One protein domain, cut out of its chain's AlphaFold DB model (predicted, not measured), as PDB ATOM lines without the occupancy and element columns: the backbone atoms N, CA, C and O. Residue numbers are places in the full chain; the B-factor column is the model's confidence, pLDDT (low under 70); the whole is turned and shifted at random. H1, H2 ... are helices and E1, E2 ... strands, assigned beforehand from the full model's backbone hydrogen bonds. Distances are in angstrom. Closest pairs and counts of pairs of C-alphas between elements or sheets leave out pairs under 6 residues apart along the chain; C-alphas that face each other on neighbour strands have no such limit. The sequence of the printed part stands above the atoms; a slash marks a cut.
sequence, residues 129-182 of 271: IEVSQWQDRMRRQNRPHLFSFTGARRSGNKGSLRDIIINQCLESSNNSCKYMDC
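This is residues 129 to 182 of the 271 residues of the protein "Exostosin domain-containing protein" of Acer yangbiense (UniProt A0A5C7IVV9). A helix, H1, sticks out as a free arm from a small body, in which two short parallel strands, E1 and E2, lie side by side with one helix, H2, packed over one face of the pair. The loop of residues 152 to 160 reaches out to Gly 156 at the end of the body far from H1. The printed part has 54 residues, with two named helices and two named strands in the order H1, E1, H2, E2, and its class is mixed, helices and strands. The whole is only just extended, close to loose, with a radius of gyration of the C-alphas of 15.2 A, and it spans 48 by 24 by 15 A, the arm making much of the length.

H1 holds residues 129 to 139 and is 15.2 A long from first to last C-alpha; it begins at C-alpha 129, at (230.036, 206.387, 90.441). E1 holds residues 147 to 151 and is 13.5 A long, from C-alpha 147 at (206.795, 210.060, 103.942). H2 holds residues 161 to 170 and is 14.2 A long. E2 holds residues 177 to 181, is 12.5 A long, and ends at C-alpha 181, at (204.955, 201.924, 115.603).

E1 and E2 are parallel neighbours, with 14 degrees between their directions. The C-alphas of Ser 148 and Lys 178 face each other at 4.4 A. N 180 and O 149 are within hydrogen-bond range at 2.8 A, and so are N 149 and O 178 at 2.9 A. E1, H2 and E2 form a strand-helix-strand unit, two parallel neighbour strands with a helix between them along the chain, and its crossover is right-handed. The closest C-alphas of H2 and E2 are those of Cys 169 and Cys 177, 5.1 A apart. The closest C-alphas of H2 and E1 are those of Cys 169 and Phe 149, 6.9 A apart. H1 is apart from H2 and from E2. In H1 and H2 every O i to N i+4 pair is within hydrogen-bond range.

Residues 129 to 142, of which 129 to 139 belong to H1, stand free. The body without them has 40 residues, spans 33 by 18 by 10 A and has a radius of gyration of 10.4 A. The two C-alphas farthest apart are those of Ile 129 and Gly 156, at 48.3 A. The outline is elongated, but only just. The printed part has no cut, and its three links are short. The mean pLDDT of the printed part is 88.2, and one residue, Asn 157, is under 70.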
ATOM      1  N   ILE A 129     230.815 207.403  91.158       88.19
ATOM      2  CA  ILE A 129     230.036 206.387  90.441       88.19
ATOM      3  C   ILE A 129     229.147 205.604  91.417       88.19
ATOM      4  O   ILE A 129     227.964 205.408  91.139       88.19
ATOM      5  N   GLU A 130     229.675 205.201  92.576       82.75
ATOM      6  CA  GLU A 130     228.893 204.520  93.618       82.75
ATOM      7  C   GLU A 130     227.766 205.411  94.166       82.75
ATOM      8  O   GLU A 130     226.659 204.925  94.421       82.75
ATOM      9  N   VAL A 131     228.011 206.723  94.293       83.44
ATOM     10  CA  VAL A 131     226.982 207.701  94.683       83.44
ATOM     11  C   VAL A 131     225.865 207.747  93.643       83.44
ATOM     12  O   VAL A 131     224.696 207.573  93.995       83.44
ATOM     13  N   SER A 132     226.208 207.927  92.365       92.00
ATOM     14  CA  SER A 132     225.247 207.973  91.257       92.00
ATOM     15  C   SER A 132     224.427 206.686  91.150       92.00
ATOM     16  O   SER A 132     223.198 206.734  91.099       92.00
ATOM     17  N   GLN A 133     225.075 205.522  91.239       92.38
ATOM     18  CA  GLN A 133     224.395 204.225  91.226       92.38
ATOM     19  C   GLN A 133     223.417 204.066  92.394       92.38
ATOM     20  O   GLN A 133     222.295 203.578  92.210       92.38
ATOM     21  N   TRP A 134     223.812 204.484  93.601       87.25
ATOM     22  CA  TRP A 134     222.932 204.464  94.764       87.25
ATOM     23  C   TRP A 134     221.734 205.399  94.570       87.25
ATOM     24  O   TRP A 134     220.596 204.985  94.809       87.25
ATOM     25  N   GLN A 135     221.952 206.620  94.073       91.62
ATOM     26  CA  GLN A 135     220.872 207.562  93.778       91.62
ATOM     27  C   GLN A 135     219.902 206.997  92.732       91.62
ATOM     28  O   GLN A 135     218.692 207.022  92.950       91.62
ATOM     29  N   ASP A 136     220.401 206.411  91.644       96.25
ATOM     30  CA  ASP A 136     219.571 205.801  90.599       96.25
ATOM     31  C   ASP A 136     218.793 204.592  91.104       96.25
ATOM     32  O   ASP A 136     217.636 204.372  90.731       96.25
ATOM     33  N   ARG A 137     219.396 203.790  91.987       93.56
ATOM     34  CA  ARG A 137     218.675 202.733  92.696       93.56
ATOM     35  C   ARG A 137     217.539 203.327  93.526       93.56
ATOM     36  O   ARG A 137     216.428 202.805  93.452       93.56
ATOM     37  N   MET A 138     217.797 204.395  94.283       89.31
ATOM     38  CA  MET A 138     216.817 205.046  95.164       89.31
ATOM     39  C   MET A 138     215.692 205.765  94.412       89.31
ATOM     40  O   MET A 138     214.564 205.769  94.915       89.31
ATOM     41  N   ARG A 139     215.977 206.335  93.230       92.06
ATOM     42  CA  ARG A 139     214.999 206.952  92.313       92.06
ATOM     43  C   ARG A 139     214.060 205.918  91.687       92.06
ATOM     44  O   ARG A 139     212.886 206.204  91.507       92.06
ATOM     45  N   ARG A 140     214.559 204.709  91.401       94.44
ATOM     46  CA  ARG A 140     213.775 203.599  90.822       94.44
ATOM     47  C   ARG A 140     212.952 202.805  91.839       94.44
ATOM     48  O   ARG A 140     212.185 201.934  91.440       94.44
ATOM     49  N   GLN A 141     213.118 203.046  93.141       91.88
ATOM     50  CA  GLN A 141     212.309 202.352  94.145       91.88
ATOM     51  C   GLN A 141     210.856 202.826  94.074       91.88
ATOM     52  O   GLN A 141     210.596 204.026  94.130       91.88
ATOM     53  N   ASN A 142     209.913 201.883  94.035       91.38
ATOM     54  CA  ASN A 142     208.501 202.203  94.211       91.38
ATOM     55  C   ASN A 142     208.263 202.666  95.658       91.38
ATOM     56  O   ASN A 142     208.531 201.922  96.605       91.38
ATOM     57  N   ARG A 143     207.784 203.900  95.831       87.50
ATOM     58  CA  ARG A 143     207.515 204.518  97.136       87.50
ATOM     59  C   ARG A 143     206.005 204.721  97.275       87.50
ATOM     60  O   ARG A 143     205.505 205.755  96.849       87.50
ATOM     61  N   PRO A 144     205.276 203.755  97.867       88.81
ATOM     62  CA  PRO A 144     203.817 203.842  97.994       88.81
ATOM     63  C   PRO A 144     203.359 204.933  98.973       88.81
ATOM     64  O   PRO A 144     202.187 205.289  98.986       88.81
ATOM     65  N   HIS A 145     204.276 205.454  99.790       91.25
ATOM     66  CA  HIS A 145     204.036 206.531 100.743       91.25
ATOM     67  C   HIS A 145     205.003 207.684 100.455       91.25
ATOM     68  O   HIS A 145     206.176 207.443 100.155       91.25
ATOM     69  N   LEU A 146     204.527 208.923 100.585       90.69
ATOM     70  CA  LEU A 146     205.329 210.135 100.400       90.69
ATOM     71  C   LEU A 146     206.351 210.301 101.532       90.69
ATOM     72  O   LEU A 146     207.502 210.662 101.295       90.69
ATOM     73  N   PHE A 147     205.938 210.009 102.764       90.56
ATOM     74  CA  PHE A 147     206.795 210.060 103.942       90.56
ATOM     75  C   PHE A 147     206.450 208.933 104.918       90.56
ATOM     76  O   PHE A 147     205.450 208.227 104.784       90.56
ATOM     77  N   SER A 148     207.318 208.711 105.901       91.62
ATOM     78  CA  SER A 148     207.070 207.730 106.955       91.62
ATOM     79  C   SER A 148     207.536 208.274 108.290       91.62
ATOM     80  O   SER A 148     208.546 208.976 108.363       91.62
ATOM     81  N   PHE A 149     206.806 207.940 109.349       91.06
ATOM     82  CA  PHE A 149     207.194 208.265 110.711       91.06
ATOM     83  C   PHE A 149     207.471 206.976 111.475       91.06
ATOM     84  O   PHE A 149     206.592 206.127 111.617       91.06
ATOM     85  N   THR A 150     208.693 206.836 111.986       90.31
ATOM     86  CA  THR A 150     209.118 205.669 112.769       90.31
ATOM     87  C   THR A 150     209.316 206.074 114.220       90.31
ATOM     88  O   THR A 150     210.122 206.953 114.535       90.31
ATOM     89  N   GLY A 151     208.589 205.444 115.137       87.19
ATOM     90  CA  GLY A 151     208.726 205.738 116.556       87.19
ATOM     91  C   GLY A 151     207.555 205.242 117.380       87.19
ATOM     92  O   GLY A 151     206.666 204.577 116.872       87.19
ATOM     93  N   ALA A 152     207.573 205.577 118.664       86.38
ATOM     94  CA  ALA A 152     206.497 205.271 119.595       86.38
ATOM     95  C   ALA A 152     206.085 206.537 120.349       86.38
ATOM     96  O   ALA A 152     206.912 207.436 120.557       86.38
ATOM     97  N   ARG A 153     204.830 206.586 120.796       86.44
ATOM     98  CA  ARG A 153     204.372 207.595 121.758       86.44
ATOM     99  C   ARG A 153     205.125 207.423 123.080       86.44
ATOM    100  O   ARG A 153     205.409 206.300 123.497       86.44
ATOM    101  N   ARG A 154     205.469 208.528 123.746       77.38
ATOM    102  CA  ARG A 154     206.099 208.470 125.077       77.38
ATOM    103  C   ARG A 154     205.018 208.286 126.140       77.38
ATOM    104  O   ARG A 154     204.043 209.031 126.166       77.38
ATOM    105  N   SER A 155     205.202 207.322 127.040       71.88
ATOM    106  CA  SER A 155     204.317 207.139 128.194       71.88
ATOM    107  C   SER A 155     204.312 208.399 129.066       71.88
ATOM    108  O   SER A 155     205.377 208.856 129.478       71.88
ATOM    109  N   GLY A 156     203.130 208.951 129.349       71.12
ATOM    110  CA  GLY A 156     202.948 210.051 130.306       71.12
ATOM    111  C   GLY A 156     202.983 211.477 129.743       71.12
ATOM    112  O   GLY A 156     202.636 212.389 130.478       71.12
ATOM    113  N   ASN A 157     203.310 211.690 128.463       68.56
ATOM    114  CA  ASN A 157     203.363 213.033 127.858       68.56
ATOM    115  C   ASN A 157     202.403 213.153 126.674       68.56
ATOM    116  O   ASN A 157     202.848 213.141 125.534       68.56
ATOM    117  N   LYS A 158     201.095 213.272 126.937       74.19
ATOM    118  CA  LYS A 158     200.112 213.567 125.882       74.19
ATOM    119  C   LYS A 158     200.344 214.981 125.334       74.19
ATOM    120  O   LYS A 158     200.552 215.909 126.109       74.19
ATOM    121  N   GLY A 159     200.276 215.140 124.011       81.31
ATOM    122  CA  GLY A 159     200.419 216.444 123.347       81.31
ATOM    123  C   GLY A 159     201.867 216.852 123.073       81.31
ATOM    124  O   GLY A 159     202.133 218.008 122.754       81.31
ATOM    125  N   SER A 160     202.821 215.922 123.178       88.62
ATOM    126  CA  SER A 160     204.191 216.194 122.750       88.62
ATOM    127  C   SER A 160     204.248 216.442 121.236       88.62
ATOM    128  O   SER A 160     203.442 215.889 120.488       88.62
ATOM    129  N   LEU A 161     205.250 217.190 120.749       89.12
ATOM    130  CA  LEU A 161     205.491 217.348 119.303       89.12
ATOM    131  C   LEU A 161     205.543 215.987 118.587       89.12
ATOM    132  O   LEU A 161     205.061 215.843 117.470       89.12
ATOM    133  N   ARG A 162     206.074 214.963 119.266       89.38
ATOM    134  CA  ARG A 162     206.097 213.591 118.760       89.38
ATOM    135  C   ARG A 162     204.691 213.035 118.537       89.38
ATOM    136  O   ARG A 162     204.462 212.421 117.505       89.38
ATOM    137  N   ASP A 163     203.767 213.245 119.471       89.75
ATOM    138  CA  ASP A 163     202.381 212.789 119.318       89.75
ATOM    139  C   ASP A 163     201.651 213.567 118.231       89.75
ATOM    140  O   ASP A 163     200.895 212.965 117.477       89.75
ATOM    141  N   ILE A 164     201.910 214.874 118.121       90.81
ATOM    142  CA  ILE A 164     201.345 215.718 117.061       90.81
ATOM    143  C   ILE A 164     201.774 215.185 115.691       90.81
ATOM    144  O   ILE A 164     200.922 214.946 114.844       90.81
ATOM    145  N   ILE A 165     203.068 214.909 115.494       91.69
ATOM    146  CA  ILE A 165     203.578 214.355 114.230       91.69
ATOM    147  C   ILE A 165     203.005 212.954 113.966       91.69
ATOM    148  O   ILE A 165     202.658 212.631 112.830       91.69
ATOM    149  N   ILE A 166     202.877 212.113 115.001       91.69
ATOM    150  CA  ILE A 166     202.245 210.792 114.867       91.69
ATOM    151  C   ILE A 166     200.792 210.940 114.411       91.69
ATOM    152  O   ILE A 166     200.381 210.245 113.488       91.69
ATOM    153  N   ASN A 167     200.024 211.842 115.020       91.62
ATOM    154  CA  ASN A 167     198.628 212.071 114.650       91.62
ATOM    155  C   ASN A 167     198.521 212.619 113.224       91.62
ATOM    156  O   ASN A 167     197.777 212.057 112.433       91.62
ATOM    157  N   GLN A 168     199.349 213.597 112.847       92.94
ATOM    158  CA  GLN A 168     199.415 214.106 111.470       92.94
ATOM    159  C   GLN A 168     199.736 213.005 110.450       92.94
ATOM    160  O   GLN A 168     199.185 212.994 109.352       92.94
ATOM    161  N   CYS A 169     200.612 212.059 110.799       93.25
ATOM    162  CA  CYS A 169     200.895 210.904 109.953       93.25
ATOM    163  C   CYS A 169     199.673 209.975 109.831       93.25
ATOM    164  O   CYS A 169     199.315 209.562 108.729       93.25
ATOM    165  N   LEU A 170     199.010 209.666 110.948       91.81
ATOM    166  CA  LEU A 170     197.824 208.802 110.977       91.81
ATOM    167  C   LEU A 170     196.615 209.421 110.258       91.81
ATOM    168  O   LEU A 170     195.834 208.693 109.655       91.81
ATOM    169  N   GLU A 171     196.480 210.742 110.304       94.00
ATOM    170  CA  GLU A 171     195.400 211.518 109.681       94.00
ATOM    171  C   GLU A 171     195.717 211.919 108.230       94.00
ATOM    172  O   GLU A 171     194.925 212.599 107.579       94.00
ATOM    173  N   SER A 172     196.877 211.513 107.703       92.12
ATOM    174  CA  SER A 172     197.314 211.903 106.364       92.12
ATOM    175  C   SER A 172     196.379 211.367 105.271       92.12
ATOM    176  O   SER A 172     196.011 210.188 105.242       92.12
ATOM    177  N   SER A 173     195.997 212.236 104.332       87.75
ATOM    178  CA  SER A 173     195.125 211.858 103.219       87.75
ATOM    179  C   SER A 173     195.817 210.867 102.279       87.75
ATOM    180  O   SER A 173     197.047 210.849 102.152       87.75
ATOM    181  N   ASN A 174     195.014 210.023 101.622       86.69
ATOM    182  CA  ASN A 174     195.458 209.049 100.620       86.69
ATOM    183  C   ASN A 174     196.599 208.127 101.085       86.69
ATOM    184  O   ASN A 174     197.401 207.683 100.265       86.69
ATOM    185  N   ASN A 175     196.688 207.838 102.392       83.31
ATOM    186  CA  ASN A 175     197.744 206.999 102.971       83.31
ATOM    187  C   ASN A 175     199.163 207.526 102.656       83.31
ATOM    188  O   ASN A 175     200.111 206.752 102.493       83.31
ATOM    189  N   SER A 176     199.308 208.851 102.529       91.81
ATOM    190  CA  SER A 176     200.564 209.512 102.152       91.81
ATOM    191  C   SER A 176     201.669 209.351 103.199       91.81
ATOM    192  O   SER A 176     202.847 209.378 102.832       91.81
ATOM    193  N   CYS A 177     201.316 209.102 104.464       94.06
ATOM    194  CA  CYS A 177     202.259 208.725 105.510       94.06
ATOM    195  C   CYS A 177     202.156 207.252 105.917       94.06
ATOM    196  O   CYS A 177     201.079 206.748 106.231       94.06
ATOM    197  N   LYS A 178     203.308 206.585 106.053       93.25
ATOM    198  CA  LYS A 178     203.407 205.303 106.764       93.25
ATOM    199  C   LYS A 178     203.870 205.498 108.203       93.25
ATOM    200  O   LYS A 178     205.037 205.811 108.438       93.25
ATOM    201  N   TYR A 179     202.999 205.227 109.173       91.00
ATOM    202  CA  TYR A 179     203.403 205.127 110.578       91.00
ATOM    203  C   TYR A 179     203.966 203.730 110.888       91.00
ATOM    204  O   TYR A 179     203.299 202.719 110.661       91.00
ATOM    205  N   MET A 180     205.195 203.669 111.407       90.12
ATOM    206  CA  MET A 180     205.831 202.453 111.920       90.12
ATOM    207  C   MET A 180     205.954 202.541 113.443       90.12
ATOM    208  O   MET A 180     206.885 203.159 113.970       90.12
ATOM    209  N   ASP A 181     204.999 201.921 114.142       85.69
ATOM    210  CA  ASP A 181     204.955 201.924 115.603       85.69
ATOM    211  C   ASP A 181     206.061 201.046 116.204       85.69
ATOM    212  O   ASP A 181     206.084 199.828 116.031       85.69
ATOM    213  N   CYS A 182     206.966 201.682 116.943       82.19
ATOM    214  CA  CYS A 182     208.074 201.033 117.644       82.19
ATOM    215  C   CYS A 182     207.767 200.766 119.128       82.19
ATOM    216  O   CYS A 182     208.686 200.517 119.907       82.19
TER     217      CYS A 182